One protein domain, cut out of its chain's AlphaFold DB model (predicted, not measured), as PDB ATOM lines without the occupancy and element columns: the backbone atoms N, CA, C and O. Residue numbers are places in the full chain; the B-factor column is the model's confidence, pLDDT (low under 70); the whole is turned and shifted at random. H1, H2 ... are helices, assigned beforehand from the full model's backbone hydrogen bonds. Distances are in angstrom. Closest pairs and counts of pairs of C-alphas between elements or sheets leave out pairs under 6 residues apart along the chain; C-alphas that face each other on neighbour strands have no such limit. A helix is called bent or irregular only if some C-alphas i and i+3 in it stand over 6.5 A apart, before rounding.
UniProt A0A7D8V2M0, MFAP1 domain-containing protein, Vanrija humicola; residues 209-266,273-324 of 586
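Overview. This is residues 209 to 266 and 273 to 324 of the 586 residues of the protein "MFAP1 domain-containing protein" of Vanrija humicola (UniProt A0A7D8V2M0). Two helices that meet near their ends make an open V, the long H1 as one arm and the shorter H2 as the other; beyond a cut, a long loop comes in from residue 273 to the small helix H3, folds back there and runs out again past where it began. H1 touches no helix, and residues 209 to 241 of it stand free; the whole is a spread-out frame without a packed core. The printed part has 110 residues with three named helices in the order H1, H2, H3 and no named strand, and its class is all helix. It is extended, with a radius of gyration of the C-alphas of 26.2 A, and its outline is flat, the C-alphas spanning 77 by 50 by 24 A along the three main axes.

Arrangement. Start at Glu 209 and go along H1, residues 209 to 245; residues 209 to 241 of it stand free, with no C-alpha 8 or more residues away along the chain within 10 A. Past Met 246 and Pro 247 you come to H2, residues 248 to 263, joined to H1 by this tight link of 2 residues. H1 and H2 are close but not clearly touching, with 1 pair of C-alphas within 8 A. Look for that pair, the closest C-alphas of the two helices, at Arg 243 and Arg 251, 6.7 A apart. The two helices run opposite ways at a steep tilt of 56 degrees, and their centres are 29.3 A apart. Residues 255 to 265, of which 255 to 263 belong to H2, stand free. After the cut you reach H3, residues 287 to 290, which touches no helix: H1 and H3 are apart, and H2 and H3 are apart. In the backbone of H2 every pair of O of residue i and N of residue i+4 is within hydrogen-bond range, while in H1 31 of 33 such pairs are. H3 is too short for such a pair; its 1 pair of O of residue i and N of residue i+3 is within range.

Along the chain. Find C-alpha 209 at (30.419, 0.130, -13.745), where H1 begins; from there its 37 residues run to C-alpha 245 at (33.638, 48.142, 4.983), 51.6 A away. H2, residues 248 to 263, covers 22.1 A from its first to its last C-alpha, and you find C-alpha 248 at (35.915, 55.926, 0.570). H3, residues 287 to 290, measures 5.5 A from first to last C-alpha and ends at C-alpha 290 at (33.085, 42.061, -28.992). No helix is bent.

Size, cuts and confidence. The two C-alphas farthest apart are those of Glu 209 and Lys 322, at 80.9 A. Residues 267 to 272 are not printed, and C-alphas 266 and 273 stand 20.4 A apart across this cut. The link from H2 to H3 runs across the cut; of the links that are printed whole, H1 to H2 is tight. Look for two long stretches with no named element, residues 273 to 286 and residues 291 to 324. On these, residues 305 to 310 stand free, and so do residues 281 to 288, which reach into H3. The mean pLDDT of the printed part is 90.6, and no printed residue is under 70; the mean is 96 in H1, 93 in H2 and 86 in H3.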
ATOM      1  N   GLU A 209      29.638  -0.620 -14.733       90.38
ATOM      2  CA  GLU A 209      30.419   0.130 -13.745       90.38
ATOM      3  C   GLU A 209      30.832   1.487 -14.335       90.38
ATOM      4  O   GLU A 209      30.585   2.517 -13.705       90.38
ATOM      5  N   ALA A 210      31.335   1.514 -15.575       89.94
ATOM      6  CA  ALA A 210      31.644   2.755 -16.290       89.94
ATOM      7  C   ALA A 210      30.395   3.622 -16.541       89.94
ATOM      8  O   ALA A 210      30.418   4.822 -16.267       89.94
ATOM      9  N   GLU A 211      29.278   3.029 -16.977       90.06
ATOM     10  CA  GLU A 211      27.997   3.735 -17.158       90.06
ATOM     11  C   GLU A 211      27.505   4.382 -15.850       90.06
ATOM     12  O   GLU A 211      27.013   5.518 -15.848       90.06
ATOM     13  N   PHE A 212      27.677   3.696 -14.713       93.62
ATOM     14  CA  PHE A 212      27.328   4.231 -13.398       93.62
ATOM     15  C   PHE A 212      28.298   5.326 -12.929       93.62
ATOM     16  O   PHE A 212      27.856   6.318 -12.341       93.62
ATOM     17  N   GLU A 213      29.602   5.205 -13.202       94.56
ATOM     18  CA  GLU A 213      30.567   6.278 -12.934       94.56
ATOM     19  C   GLU A 213      30.303   7.518 -13.800       94.56
ATOM     20  O   GLU A 213      30.366   8.638 -13.287       94.56
ATOM     21  N   GLU A 214      29.902   7.351 -15.061       93.06
ATOM     22  CA  GLU A 214      29.461   8.448 -15.922       93.06
ATOM     23  C   GLU A 214      28.166   9.098 -15.427       93.06
ATOM     24  O   GLU A 214      28.099  10.325 -15.321       93.06
ATOM     25  N   TRP A 215      27.144   8.310 -15.075       93.69
ATOM     26  CA  TRP A 215      25.923   8.829 -14.452       93.69
ATOM     27  C   TRP A 215      26.252   9.634 -13.187       93.69
ATOM     28  O   TRP A 215      25.791  10.767 -13.025       93.69
ATOM     29  N   ARG A 216      27.135   9.102 -12.337       97.31
ATOM     30  CA  ARG A 216      27.609   9.757 -11.117       97.31
ATOM     31  C   ARG A 216      28.422  11.020 -11.409       97.31
ATOM     32  O   ARG A 216      28.301  11.984 -10.662       97.31
ATOM     33  N   ALA A 217      29.217  11.065 -12.477       96.56
ATOM     34  CA  ALA A 217      29.948  12.263 -12.894       96.56
ATOM     35  C   ALA A 217      29.005  13.354 -13.435       96.56
ATOM     36  O   ALA A 217      29.170  14.537 -13.118       96.56
ATOM     37  N   ARG A 218      27.968  12.964 -14.187       96.50
ATOM     38  CA  ARG A 218      26.882  13.850 -14.642       96.50
ATOM     39  C   ARG A 218      26.091  14.402 -13.446       96.50
ATOM     40  O   ARG A 218      25.783  15.588 -13.421       96.50
ATOM     41  N   GLU A 219      25.834  13.588 -12.423       97.88
ATOM     42  CA  GLU A 219      25.143  14.017 -11.197       97.88
ATOM     43  C   GLU A 219      26.017  14.915 -10.307       97.88
ATOM     44  O   GLU A 219      25.603  15.998  -9.899       97.88
ATOM     45  N   LEU A 220      27.285  14.552 -10.092       97.69
ATOM     46  CA  LEU A 220      28.240  15.401  -9.377       97.69
ATOM     47  C   LEU A 220      28.438  16.752 -10.082       97.69
ATOM     48  O   LEU A 220      28.581  17.759  -9.401       97.69
ATOM     49  N   THR A 221      28.382  16.820 -11.417       97.31
ATOM     50  CA  THR A 221      28.426  18.101 -12.152       97.31
ATOM     51  C   THR A 221      27.097  18.868 -12.173       97.31
ATOM     52  O   THR A 221      27.101  20.051 -12.520       97.31
ATOM     53  N   ARG A 222      25.965  18.276 -11.757       97.69
ATOM     54  CA  ARG A 222      24.758  19.027 -11.351       97.69
ATOM     55  C   ARG A 222      24.994  19.679  -9.994       97.69
ATOM     56  O   ARG A 222      25.110  20.899  -9.928       97.69
ATOM     57  N   LEU A 223      25.257  18.864  -8.974       98.00
ATOM     58  CA  LEU A 223      25.494  19.316  -7.599       98.00
ATOM     59  C   LEU A 223      26.630  20.352  -7.486       98.00
ATOM     60  O   LEU A 223      26.516  21.316  -6.732       98.00
ATOM     61  N   VAL A 224      27.717  20.197  -8.252       98.12
ATOM     62  CA  VAL A 224      28.819  21.174  -8.303       98.12
ATOM     63  C   VAL A 224      28.390  22.489  -8.954       98.12
ATOM     64  O   VAL A 224      28.763  23.534  -8.431       98.12
ATOM     65  N   ARG A 225      27.583  22.476 -10.025       98.25
ATOM     66  CA  ARG A 225      27.052  23.708 -10.642       98.25
ATOM     67  C   ARG A 225      26.169  24.473  -9.661       98.25
ATOM     68  O   ARG A 225      26.302  25.686  -9.541       98.25
ATOM     69  N   ASP A 226      25.315  23.767  -8.928       97.81
ATOM     70  CA  ASP A 226      24.397  24.393  -7.976       97.81
ATOM     71  C   ASP A 226      25.161  24.970  -6.773       97.81
ATOM     72  O   ASP A 226      24.913  26.104  -6.363       97.81
ATOM     73  N   LYS A 227      26.179  24.252  -6.272       98.25
ATOM     74  CA  LYS A 227      27.087  24.760  -5.227       98.25
ATOM     75  C   LYS A 227      27.990  25.896  -5.715       98.25
ATOM     76  O   LYS A 227      28.305  26.779  -4.922       98.25
ATOM     77  N   GLN A 228      28.372  25.923  -6.992       97.56
ATOM     78  CA  GLN A 228      29.066  27.059  -7.608       97.56
ATOM     79  C   GLN A 228      28.148  28.284  -7.686       97.56
ATOM     80  O   GLN A 228      28.530  29.337  -7.193       97.56
ATOM     81  N   ALA A 229      26.910  28.142  -8.164       96.69
ATOM     82  CA  ALA A 229      25.936  29.236  -8.229       96.69
ATOM     83  C   ALA A 229      25.493  29.759  -6.842       96.69
ATOM     84  O   ALA A 229      25.051  30.905  -6.707       96.69
ATOM     85  N   GLU A 230      25.586  28.941  -5.789       97.12
ATOM     86  CA  GLU A 230      25.489  29.407  -4.401       97.12
ATOM     87  C   GLU A 230      26.740  30.180  -3.968       97.12
ATOM     88  O   GLU A 230      26.610  31.317  -3.514       97.12
ATOM     89  N   ALA A 231      27.932  29.606  -4.156       97.25
ATOM     90  CA  ALA A 231      29.201  30.221  -3.771       97.25
ATOM     91  C   ALA A 231      29.479  31.543  -4.509       97.25
ATOM     92  O   ALA A 231      30.012  32.468  -3.909       97.25
ATOM     93  N   GLU A 232      29.071  31.673  -5.772       97.12
ATOM     94  CA  GLU A 232      29.115  32.921  -6.541       97.12
ATOM     95  C   GLU A 232      28.221  33.992  -5.903       97.12
ATOM     96  O   GLU A 232      28.676  35.106  -5.652       97.12
ATOM     97  N   ARG A 233      26.977  33.645  -5.544       96.81
ATOM     98  CA  ARG A 233      26.051  34.568  -4.865       96.81
ATOM     99  C   ARG A 233      26.502  34.959  -3.457       96.81
ATOM    100  O   ARG A 233      26.129  36.037  -2.996       96.81
ATOM    101  N   ASP A 234      27.263  34.114  -2.767       97.19
ATOM    102  CA  ASP A 234      27.859  34.458  -1.474       97.19
ATOM    103  C   ASP A 234      29.162  35.261  -1.629       97.19
ATOM    104  O   ASP A 234      29.331  36.258  -0.929       97.19
ATOM    105  N   ALA A 235      29.996  34.976  -2.631       97.12
ATOM    106  CA  ALA A 235      31.144  35.811  -2.989       97.12
ATOM    107  C   ALA A 235      30.727  37.227  -3.444       97.12
ATOM    108  O   ALA A 235      31.372  38.209  -3.075       97.12
ATOM    109  N   GLU A 236      29.614  37.371  -4.175       96.06
ATOM    110  CA  GLU A 236      29.011  38.677  -4.484       96.06
ATOM    111  C   GLU A 236      28.617  39.444  -3.211       96.06
ATOM    112  O   GLU A 236      28.840  40.654  -3.117       96.06
ATOM    113  N   ARG A 237      28.044  38.757  -2.211       95.94
ATOM    114  CA  ARG A 237      27.679  39.362  -0.918       95.94
ATOM    115  C   ARG A 237      28.924  39.790  -0.146       95.94
ATOM    116  O   ARG A 237      28.965  40.925   0.325       95.94
ATOM    117  N   GLU A 238      29.942  38.935  -0.075       96.44
ATOM    118  CA  GLU A 238      31.222  39.236   0.572       96.44
ATOM    119  C   GLU A 238      31.953  40.406  -0.107       96.44
ATOM    120  O   GLU A 238      32.450  41.290   0.589       96.44
ATOM    121  N   GLU A 239      31.955  40.503  -1.441       94.25
ATOM    122  CA  GLU A 239      32.519  41.646  -2.179       94.25
ATOM    123  C   GLU A 239      31.736  42.944  -1.918       94.25
ATOM    124  O   GLU A 239      32.320  44.014  -1.706       94.25
ATOM    125  N   ILE A 240      30.403  42.869  -1.878       94.56
ATOM    126  CA  ILE A 240      29.546  44.003  -1.519       94.56
ATOM    127  C   ILE A 240      29.821  44.456  -0.074       94.56
ATOM    128  O   ILE A 240      29.859  45.660   0.197       94.56
ATOM    129  N   GLU A 241      30.043  43.530   0.857       95.06
ATOM    130  CA  GLU A 241      30.373  43.844   2.249       95.06
ATOM    131  C   GLU A 241      31.815  44.346   2.414       95.06
ATOM    132  O   GLU A 241      32.014  45.343   3.115       95.06
ATOM    133  N   ARG A 242      32.790  43.811   1.663       95.00
ATOM    134  CA  ARG A 242      34.148  44.369   1.527       95.00
ATOM    135  C   ARG A 242      34.081  45.826   1.076       95.00
ATOM    136  O   ARG A 242      34.606  46.706   1.757       95.00
ATOM    137  N   ARG A 243      33.372  46.121  -0.019       92.19
ATOM    138  CA  ARG A 243      33.206  47.492  -0.544       92.19
ATOM    139  C   ARG A 243      32.490  48.434   0.424       92.19
ATOM    140  O   ARG A 243      32.798  49.629   0.430       92.19
ATOM    141  N   ARG A 244      31.563  47.931   1.248       92.75
ATOM    142  CA  ARG A 244      30.903  48.703   2.322       92.75
ATOM    143  C   ARG A 244      31.838  48.977   3.504       92.75
ATOM    144  O   ARG A 244      31.783  50.076   4.046       92.75
ATOM    145  N   ALA A 245      32.686  48.019   3.878       94.19
ATOM    146  CA  ALA A 245      33.638  48.142   4.983       94.19
ATOM    147  C   ALA A 245      34.892  48.968   4.631       94.19
ATOM    148  O   ALA A 245      35.482  49.592   5.513       94.19
ATOM    149  N   MET A 246      35.303  48.991   3.359       91.19
ATOM    150  CA  MET A 246      36.452  49.774   2.894       91.19
ATOM    151  C   MET A 246      36.229  51.296   2.979       91.19
ATOM    152  O   MET A 246      35.109  51.773   2.761       91.19
ATOM    153  N   PRO A 247      37.296  52.083   3.232       95.00
ATOM    154  CA  PRO A 247      37.232  53.541   3.251       95.00
ATOM    155  C   PRO A 247      37.006  54.126   1.851       95.00
ATOM    156  O   PRO A 247      37.376  53.544   0.829       95.00
ATOM    157  N   GLU A 248      36.413  55.318   1.809       90.38
ATOM    158  CA  GLU A 248      35.915  55.926   0.570       90.38
ATOM    159  C   GLU A 248      37.031  56.246  -0.434       90.38
ATOM    160  O   GLU A 248      36.851  56.003  -1.624       90.38
ATOM    161  N   ASP A 249      38.205  56.686   0.035       91.50
ATOM    162  CA  ASP A 249      39.369  56.966  -0.821       91.50
ATOM    163  C   ASP A 249      39.848  55.722  -1.591       91.50
ATOM    164  O   ASP A 249      40.212  55.810  -2.764       91.50
ATOM    165  N   GLN A 250      39.823  54.548  -0.948       92.81
ATOM    166  CA  GLN A 250      40.226  53.279  -1.569       92.81
ATOM    167  C   GLN A 250      39.159  52.785  -2.548       92.81
ATOM    168  O   GLN A 250      39.493  52.393  -3.663       92.81
ATOM    169  N   ARG A 251      37.874  52.894  -2.179       93.62
ATOM    170  CA  ARG A 251      36.747  52.578  -3.072       93.62
ATOM    171  C   ARG A 251      36.783  53.432  -4.345       93.62
ATOM    172  O   ARG A 251      36.696  52.897  -5.442       93.62
ATOM    173  N   MET A 252      37.002  54.742  -4.206       92.81
ATOM    174  CA  MET A 252      37.145  55.667  -5.336       92.81
ATOM    175  C   MET A 252      38.359  55.338  -6.218       92.81
ATOM    176  O   MET A 252      38.286  55.517  -7.432       92.81
ATOM    177  N   ALA A 253      39.462  54.848  -5.642       94.88
ATOM    178  CA  ALA A 253      40.627  54.406  -6.408       94.88
ATOM    179  C   ALA A 253      40.356  53.105  -7.191       94.88
ATOM    180  O   ALA A 253      40.695  53.040  -8.373       94.88
ATOM    181  N   GLU A 254      39.704  52.106  -6.579       93.88
ATOM    182  CA  GLU A 254      39.264  50.882  -7.272       93.88
ATOM    183  C   GLU A 254      38.271  51.195  -8.403       93.88
ATOM    184  O   GLU A 254      38.448  50.726  -9.527       93.88
ATOM    185  N   ASP A 255      37.265  52.033  -8.142       94.12
ATOM    186  CA  ASP A 255      36.234  52.387  -9.123       94.12
ATOM    187  C   ASP A 255      36.798  53.220 -10.288       94.12
ATOM    188  O   ASP A 255      36.395  53.027 -11.437       94.12
ATOM    189  N   MET A 256      37.775  54.101 -10.035       95.38
ATOM    190  CA  MET A 256      38.501  54.809 -11.097       95.38
ATOM    191  C   MET A 256      39.377  53.858 -11.923       95.38
ATOM    192  O   MET A 256      39.343  53.930 -13.150       95.38
ATOM    193  N   ALA A 257      40.101  52.931 -11.287       95.25
ATOM    194  CA  ALA A 257      40.899  51.931 -11.997       95.25
ATOM    195  C   ALA A 257      40.026  51.008 -12.869       95.25
ATOM    196  O   ALA A 257      40.379  50.723 -14.013       95.25
ATOM    197  N   TYR A 258      38.849  50.605 -12.378       93.00
ATOM    198  CA  TYR A 258      37.863  49.843 -13.148       93.00
ATOM    199  C   TYR A 258      37.257  50.664 -14.302       93.00
ATOM    200  O   TYR A 258      37.104  50.164 -15.422       93.00
ATOM    201  N   ALA A 259      36.955  51.946 -14.071       93.62
ATOM    202  CA  ALA A 259      36.483  52.853 -15.115       93.62
ATOM    203  C   ALA A 259      37.534  53.066 -16.219       93.62
ATOM    204  O   ALA A 259      37.183  53.117 -17.395       93.62
ATOM    205  N   ASP A 260      38.818  53.149 -15.874       93.69
ATOM    206  CA  ASP A 260      39.892  53.297 -16.859       93.69
ATOM    207  C   ASP A 260      40.221  51.973 -17.568       93.69
ATOM    208  O   ASP A 260      40.399  51.977 -18.784       93.69
ATOM    209  N   ALA A 261      40.157  50.823 -16.886       92.19
ATOM    210  CA  ALA A 261      40.265  49.505 -17.521       92.19
ATOM    211  C   ALA A 261      39.123  49.232 -18.523       92.19
ATOM    212  O   ALA A 261      39.349  48.675 -19.599       92.19
ATOM    213  N   THR A 262      37.894  49.664 -18.220       88.38
ATOM    214  CA  THR A 262      36.757  49.548 -19.153       88.38
ATOM    215  C   THR A 262      36.828  50.550 -20.313       88.38
ATOM    216  O   THR A 262      36.373  50.224 -21.412       88.38
ATOM    217  N   ARG A 263      37.452  51.723 -20.122       87.56
ATOM    218  CA  ARG A 263      37.769  52.696 -21.193       87.56
ATOM    219  C   ARG A 263      38.941  52.276 -22.081       87.56
ATOM    220  O   ARG A 263      38.959  52.663 -23.242       87.56
ATOM    221  N   ALA A 264      39.897  51.511 -21.555       86.38
ATOM    222  CA  ALA A 264      41.106  51.083 -22.264       86.38
ATOM    223  C   ALA A 264      40.853  50.029 -23.360       86.38
ATOM    224  O   ALA A 264      41.777  49.679 -24.092       86.38
ATOM    225  N   ARG A 265      39.616  49.530 -23.499       81.19
ATOM    226  CA  ARG A 265      39.220  48.664 -24.616       81.19
ATOM    227  C   ARG A 265      39.403  49.401 -25.942       81.19
ATOM    228  O   ARG A 265      38.857  50.489 -26.129       81.19
ATOM    229  N   GLU A 266      40.137  48.783 -26.860       81.06
ATOM    230  CA  GLU A 266      40.433  49.357 -28.171       81.06
ATOM    231  C   GLU A 266      39.143  49.704 -28.925       81.06
ATOM    232  O   GLU A 266      38.230  48.889 -29.071       81.06
ATOM    233  N   LEU A 273      32.530  61.311 -41.536       86.81
ATOM    234  CA  LEU A 273      31.109  61.285 -41.899       86.81
ATOM    235  C   LEU A 273      30.471  59.876 -41.945       86.81
ATOM    236  O   LEU A 273      29.295  59.751 -42.299       86.81
ATOM    237  N   GLN A 274      31.200  58.843 -41.508       88.12
ATOM    238  CA  GLN A 274      30.719  57.466 -41.416       88.12
ATOM    239  C   GLN A 274      29.531  57.326 -40.457       88.12
ATOM    240  O   GLN A 274      29.441  57.969 -39.406       88.12
ATOM    241  N   LYS A 275      28.598  56.437 -40.808       87.81
ATOM    242  CA  LYS A 275      27.467  56.092 -39.945       87.81
ATOM    243  C   LYS A 275      27.945  55.236 -38.768       87.81
ATOM    244  O   LYS A 275      28.426  54.128 -38.969       87.81
ATOM    245  N   TYR A 276      27.739  55.722 -37.546       88.19
ATOM    246  CA  TYR A 276      27.894  54.911 -36.339       88.19
ATOM    247  C   TYR A 276      26.784  53.852 -36.241       88.19
ATOM    248  O   TYR A 276      25.601  54.165 -36.416       88.19
ATOM    249  N   TYR A 277      27.170  52.617 -35.923       89.06
ATOM    250  CA  TYR A 277      26.265  51.510 -35.628       89.06
ATOM    251  C   TYR A 277      26.314  51.220 -34.124       89.06
ATOM    252  O   TYR A 277      27.376  50.977 -33.558       89.06
ATOM    253  N   HIS A 278      25.157  51.283 -33.462       88.75
ATOM    254  CA  HIS A 278      25.058  51.004 -32.030       88.75
ATOM    255  C   HIS A 278      25.085  49.491 -31.784       88.75
ATOM    256  O   HIS A 278      24.336  48.762 -32.432       88.75
ATOM    257  N   LYS A 279      25.907  49.042 -30.826       88.75
ATOM    258  CA  LYS A 279      26.153  47.619 -30.529       88.75
ATOM    259  C   LYS A 279      24.866  46.831 -30.229       88.75
ATOM    260  O   LYS A 279      24.707  45.714 -30.706       88.75
ATOM    261  N   GLY A 280      23.946  47.423 -29.468       90.00
ATOM    262  CA  GLY A 280      22.680  46.803 -29.071       90.00
ATOM    263  C   GLY A 280      22.348  47.091 -27.608       90.00
ATOM    264  O   GLY A 280      22.934  47.986 -27.008       90.00
ATOM    265  N   ALA A 281      21.393  46.344 -27.064       90.31
ATOM    266  CA  ALA A 281      21.107  46.279 -25.625       90.31
ATOM    267  C   ALA A 281      20.821  44.838 -25.159       90.31
ATOM    268  O   ALA A 281      21.004  44.519 -23.993       90.31
ATOM    269  N   PHE A 282      20.404  43.967 -26.081       91.56
ATOM    270  CA  PHE A 282      20.303  42.517 -25.901       91.56
ATOM    271  C   PHE A 282      21.651  41.846 -26.211       91.56
ATOM    272  O   PHE A 282      22.448  42.440 -26.943       91.56
ATOM    273  N   HIS A 283      21.880  40.626 -25.715       90.00
ATOM    274  CA  HIS A 283      23.022  39.774 -26.100       90.00
ATOM    275  C   HIS A 283      24.404  40.438 -25.932       90.00
ATOM    276  O   HIS A 283      25.295  40.246 -26.753       90.00
ATOM    277  N   GLN A 284      24.578  41.289 -24.911       88.69
ATOM    278  CA  GLN A 284      25.853  41.998 -24.694       88.69
ATOM    279  C   GLN A 284      26.974  41.068 -24.208       88.69
ATOM    280  O   GLN A 284      28.146  41.417 -24.344       88.69
ATOM    281  N   ASP A 285      26.591  39.913 -23.669       89.31
ATOM    282  CA  ASP A 285      27.459  38.895 -23.080       89.31
ATOM    283  C   ASP A 285      28.010  37.924 -24.145       89.31
ATOM    284  O   ASP A 285      29.075  37.339 -23.957       89.31
ATOM    285  N   ASP A 286      27.334  37.808 -25.297       88.81
ATOM    286  CA  ASP A 286      27.782  37.032 -26.455       88.81
ATOM    287  C   ASP A 286      29.164  37.524 -26.937       88.81
ATOM    288  O   ASP A 286      29.316  38.676 -27.356       88.81
ATOM    289  N   GLU A 287      30.171  36.642 -26.992       87.62
ATOM    290  CA  GLU A 287      31.525  36.990 -27.468       87.62
ATOM    291  C   GLU A 287      31.526  37.611 -28.870       87.62
ATOM    292  O   GLU A 287      32.289  38.534 -29.172       87.62
ATOM    293  N   LEU A 288      30.600  37.143 -29.709       86.94
ATOM    294  CA  LEU A 288      30.302  37.654 -31.039       86.94
ATOM    295  C   LEU A 288      30.078  39.180 -31.028       86.94
ATOM    296  O   LEU A 288      30.379  39.857 -32.014       86.94
ATOM    297  N   LEU A 289      29.581  39.766 -29.938       85.38
ATOM    298  CA  LEU A 289      29.373  41.206 -29.785       85.38
ATOM    299  C   LEU A 289      30.638  42.003 -29.408       85.38
ATOM    300  O   LEU A 289      30.566  43.229 -29.322       85.38
ATOM    301  N   ASN A 290      31.807  41.373 -29.237       86.06
ATOM    302  CA  ASN A 290      33.085  42.061 -28.992       86.06
ATOM    303  C   ASN A 290      33.819  42.528 -30.263       86.06
ATOM    304  O   ASN A 290      34.821  43.231 -30.146       86.06
ATOM    305  N   ARG A 291      33.310  42.211 -31.464       86.31
ATOM    306  CA  ARG A 291      33.861  42.710 -32.740       86.31
ATOM    307  C   ARG A 291      33.868  44.245 -32.808       86.31
ATOM    308  O   ARG A 291      33.059  44.906 -32.153       86.31
ATOM    309  N   ASP A 292      34.716  44.811 -33.663       86.88
ATOM    310  CA  ASP A 292      34.679  46.246 -33.942       86.88
ATOM    311  C   ASP A 292      33.460  46.633 -34.807       86.88
ATOM    312  O   ASP A 292      33.155  46.001 -35.818       86.88
ATOM    313  N   TYR A 293      32.773  47.702 -34.399       85.88
ATOM    314  CA  TYR A 293      31.629  48.308 -35.098       85.88
ATOM    315  C   TYR A 293      31.982  49.667 -35.731       85.88
ATOM    316  O   TYR A 293      31.101  50.344 -36.268       85.88
ATOM    317  N   THR A 294      33.244  50.095 -35.624       86.62
ATOM    318  CA  THR A 294      33.750  51.358 -36.179       86.62
ATOM    319  C   THR A 294      34.397  51.193 -37.555       86.62
ATOM    320  O   THR A 294      34.391  52.147 -38.329       86.62
ATOM    321  N   ALA A 295      34.851  49.986 -37.906       86.38
ATOM    322  CA  ALA A 295      35.350  49.624 -39.230       86.38
ATOM    323  C   ALA A 295      34.431  50.071 -40.386       86.38
ATOM    324  O   ALA A 295      33.198  49.998 -40.315       86.38
ATOM    325  N   ALA A 296      35.045  50.529 -41.479       84.06
ATOM    326  CA  ALA A 296      34.336  50.991 -42.667       84.06
ATOM    327  C   ALA A 296      33.583  49.839 -43.359       84.06
ATOM    328  O   ALA A 296      34.146  48.790 -43.658       84.06
ATOM    329  N   THR A 297      32.296  50.047 -43.639       81.44
ATOM    330  CA  THR A 297      31.474  49.107 -44.419       81.44
ATOM    331  C   THR A 297      31.879  49.138 -45.897       81.44
ATOM    332  O   THR A 297      32.206  50.202 -46.406       81.44
ATOM    333  N   GLU A 298      31.756  48.025 -46.624       76.94
ATOM    334  CA  GLU A 298      32.119  47.895 -48.055       76.94
ATOM    335  C   GLU A 298      31.501  48.952 -48.998       76.94
ATOM    336  O   GLU A 298      32.007  49.194 -50.091       76.94
ATOM    337  N   SER A 299      30.397  49.586 -48.590       75.19
ATOM    338  CA  SER A 299      29.695  50.646 -49.328       75.19
ATOM    339  C   SER A 299      30.066  52.077 -48.901       75.19
ATOM    340  O   SER A 299      29.510  53.041 -49.433       75.19
ATOM    341  N   GLN A 300      30.991  52.252 -47.952       79.00
ATOM    342  CA  GLN A 300      31.554  53.551 -47.584       79.00
ATOM    343  C   GLN A 300      32.697  53.935 -48.527       79.00
ATOM    344  O   GLN A 300      33.788  53.376 -48.475       79.00
ATOM    345  N   VAL A 301      32.450  54.950 -49.353       81.44
ATOM    346  CA  VAL A 301      33.501  55.695 -50.060       81.44
ATOM    347  C   VAL A 301      34.097  56.725 -49.096       81.44
ATOM    348  O   VAL A 301      33.347  57.332 -48.329       81.44
ATOM    349  N   ASP A 302      35.412  56.961 -49.155       84.75
ATOM    350  CA  ASP A 302      36.040  58.046 -48.392       84.75
ATOM    351  C   ASP A 302      35.406  59.402 -48.746       84.75
ATOM    352  O   ASP A 302      35.519  59.912 -49.864       84.75
ATOM    353  N   MET A 303      34.738  60.002 -47.761       85.19
ATOM    354  CA  MET A 303      34.055  61.279 -47.923       85.19
ATOM    355  C   MET A 303      34.997  62.484 -47.763       85.19
ATOM    356  O   MET A 303      34.557  63.605 -48.010       85.19
ATOM    357  N   GLN A 304      36.273  62.298 -47.387       86.56
ATOM    358  CA  GLN A 304      37.254  63.390 -47.303       86.56
ATOM    359  C   GLN A 304      37.687  63.890 -48.687       86.56
ATOM    360  O   GLN A 304      37.830  65.098 -48.878       86.56
ATOM    361  N   MET A 305      37.835  62.992 -49.668       88.62
ATOM    362  CA  MET A 305      38.234  63.345 -51.039       88.62
ATOM    363  C   MET A 305      37.185  64.194 -51.795       88.62
ATOM    364  O   MET A 305      37.506  64.851 -52.787       88.62
ATOM    365  N   LEU A 306      35.929  64.217 -51.334       87.94
ATOM    366  CA  LEU A 306      34.855  65.003 -51.947       87.94
ATOM    367  C   LEU A 306      35.051  66.519 -51.723       87.94
ATOM    368  O   LEU A 306      35.546  66.929 -50.672       87.94
ATOM    369  N   PRO A 307      34.585  67.394 -52.641       91.12
ATOM    370  CA  PRO A 307      34.597  68.842 -52.425       91.12
ATOM    371  C   PRO A 307      33.838  69.245 -51.149       91.12
ATOM    372  O   PRO A 307      32.748  68.737 -50.897       91.12
ATOM    373  N   LYS A 308      34.343  70.227 -50.380       88.00
ATOM    374  CA  LYS A 308      33.795  70.673 -49.069       88.00
ATOM    375  C   LYS A 308      32.282  70.975 -49.049       88.00
ATOM    376  O   LYS A 308      31.653  70.871 -48.003       88.00
ATOM    377  N   VAL A 309      31.672  71.307 -50.191       87.94
ATOM    378  CA  VAL A 309      30.213  71.520 -50.323       87.94
ATOM    379  C   VAL A 309      29.412  70.203 -50.257       87.94
ATOM    380  O   VAL A 309      28.277  70.201 -49.778       87.94
ATOM    381  N   MET A 310      30.012  69.091 -50.699       88.06
ATOM    382  CA  MET A 310      29.473  67.724 -50.673       88.06
ATOM    383  C   MET A 310      29.917  66.908 -49.446       88.06
ATOM    384  O   MET A 310      29.347  65.849 -49.199       88.06
ATOM    385  N   GLN A 311      30.867  67.404 -48.643       89.62
ATOM    386  CA  GLN A 311      31.305  66.821 -47.360       89.62
ATOM    387  C   GLN A 311      30.231  66.945 -46.246       89.62
ATOM    388  O   GLN A 311      30.504  67.411 -45.140       89.62
ATOM    389  N   VAL A 312      28.975  66.584 -46.537       88.00
ATOM    390  CA  VAL A 312      27.834  66.669 -45.611       88.00
ATOM    391  C   VAL A 312      26.891  65.480 -45.818       88.00
ATOM    392  O   VAL A 312      26.462  65.218 -46.937       88.00
ATOM    393  N   ARG A 313      26.523  64.793 -44.724       84.94
ATOM    394  CA  ARG A 313      25.786  63.505 -44.726       84.94
ATOM    395  C   ARG A 313      24.492  63.529 -45.545       84.94
ATOM    396  O   ARG A 313      24.117  62.542 -46.163       84.94
ATOM    397  N   ASP A 314      23.802  64.665 -45.514       86.50
ATOM    398  CA  ASP A 314      22.508  64.892 -46.154       86.50
ATOM    399  C   ASP A 314      22.623  65.950 -47.266       86.50
ATOM    400  O   ASP A 314      21.843  66.903 -47.336       86.50
ATOM    401  N   PHE A 315      23.634  65.811 -48.132       87.12
ATOM    402  CA  PHE A 315      23.757  66.620 -49.345       87.12
ATOM    403  C   PHE A 315      22.480  66.526 -50.205       87.12
ATOM    404  O   PHE A 315      21.839  65.480 -50.290       87.12
ATOM    405  N   GLY A 316      22.068  67.651 -50.798       88.50
ATOM    406  CA  GLY A 316      20.841  67.760 -51.599       88.50
ATOM    407  C   GLY A 316      19.509  67.777 -50.828       88.50
ATOM    408  O   GLY A 316      18.491  68.125 -51.422       88.50
ATOM    409  N   LYS A 317      19.460  67.458 -49.524       90.44
ATOM    410  CA  LYS A 317      18.189  67.434 -48.769       90.44
ATOM    411  C   LYS A 317      17.779  68.823 -48.268       90.44
ATOM    412  O   LYS A 317      18.566  69.532 -47.646       90.44
ATOM    413  N   ALA A 318      16.507  69.178 -48.457       86.31
ATOM    414  CA  ALA A 318      15.955  70.481 -48.064       86.31
ATOM    415  C   ALA A 318      15.925  70.731 -46.539       86.31
ATOM    416  O   ALA A 318      15.888  71.877 -46.106       86.31
ATOM    417  N   SER A 319      15.967  69.677 -45.717       87.75
ATOM    418  CA  SER A 319      15.984  69.755 -44.246       87.75
ATOM    419  C   SER A 319      17.381  69.968 -43.639       87.75
ATOM    420  O   SER A 319      17.539  69.895 -42.419       87.75
ATOM    421  N   ARG A 320      18.411  70.207 -44.461       86.38
ATOM    422  CA  ARG A 320      19.799  70.348 -44.004       86.38
ATOM    423  C   ARG A 320      20.008  71.641 -43.211       86.38
ATOM    424  O   ARG A 320      19.673  72.734 -43.666       86.38
ATOM    425  N   THR A 321      20.663  71.539 -42.060       83.56
ATOM    426  CA  THR A 321      21.151  72.700 -41.307       83.56
ATOM    427  C   THR A 321      22.235  73.466 -42.078       83.56
ATOM    428  O   THR A 321      22.949  72.922 -42.929       83.56
ATOM    429  N   LYS A 322      22.394  74.760 -41.752       83.69
ATOM    430  CA  LYS A 322      23.551  75.566 -42.191       83.69
ATOM    431  C   LYS A 322      24.863  74.991 -41.641       83.69
ATOM    432  O   LYS A 322      25.864  74.975 -42.346       83.69
ATOM    433  N   TYR A 323      24.817  74.539 -40.390       84.75
ATOM    434  CA  TYR A 323      25.943  74.039 -39.609       84.75
ATOM    435  C   TYR A 323      26.093  72.518 -39.754       84.75
ATOM    436  O   TYR A 323      25.091  71.813 -39.893       84.75
ATOM    437  N   THR A 324      27.339  72.043 -39.754       84.75
ATOM    438  CA  THR A 324      27.755  70.689 -40.168       84.75
ATOM    439  C   THR A 324      28.075  69.784 -38.972       84.75
ATOM    440  O   THR A 324      27.325  68.857 -38.685       84.75
TER     441      THR A 324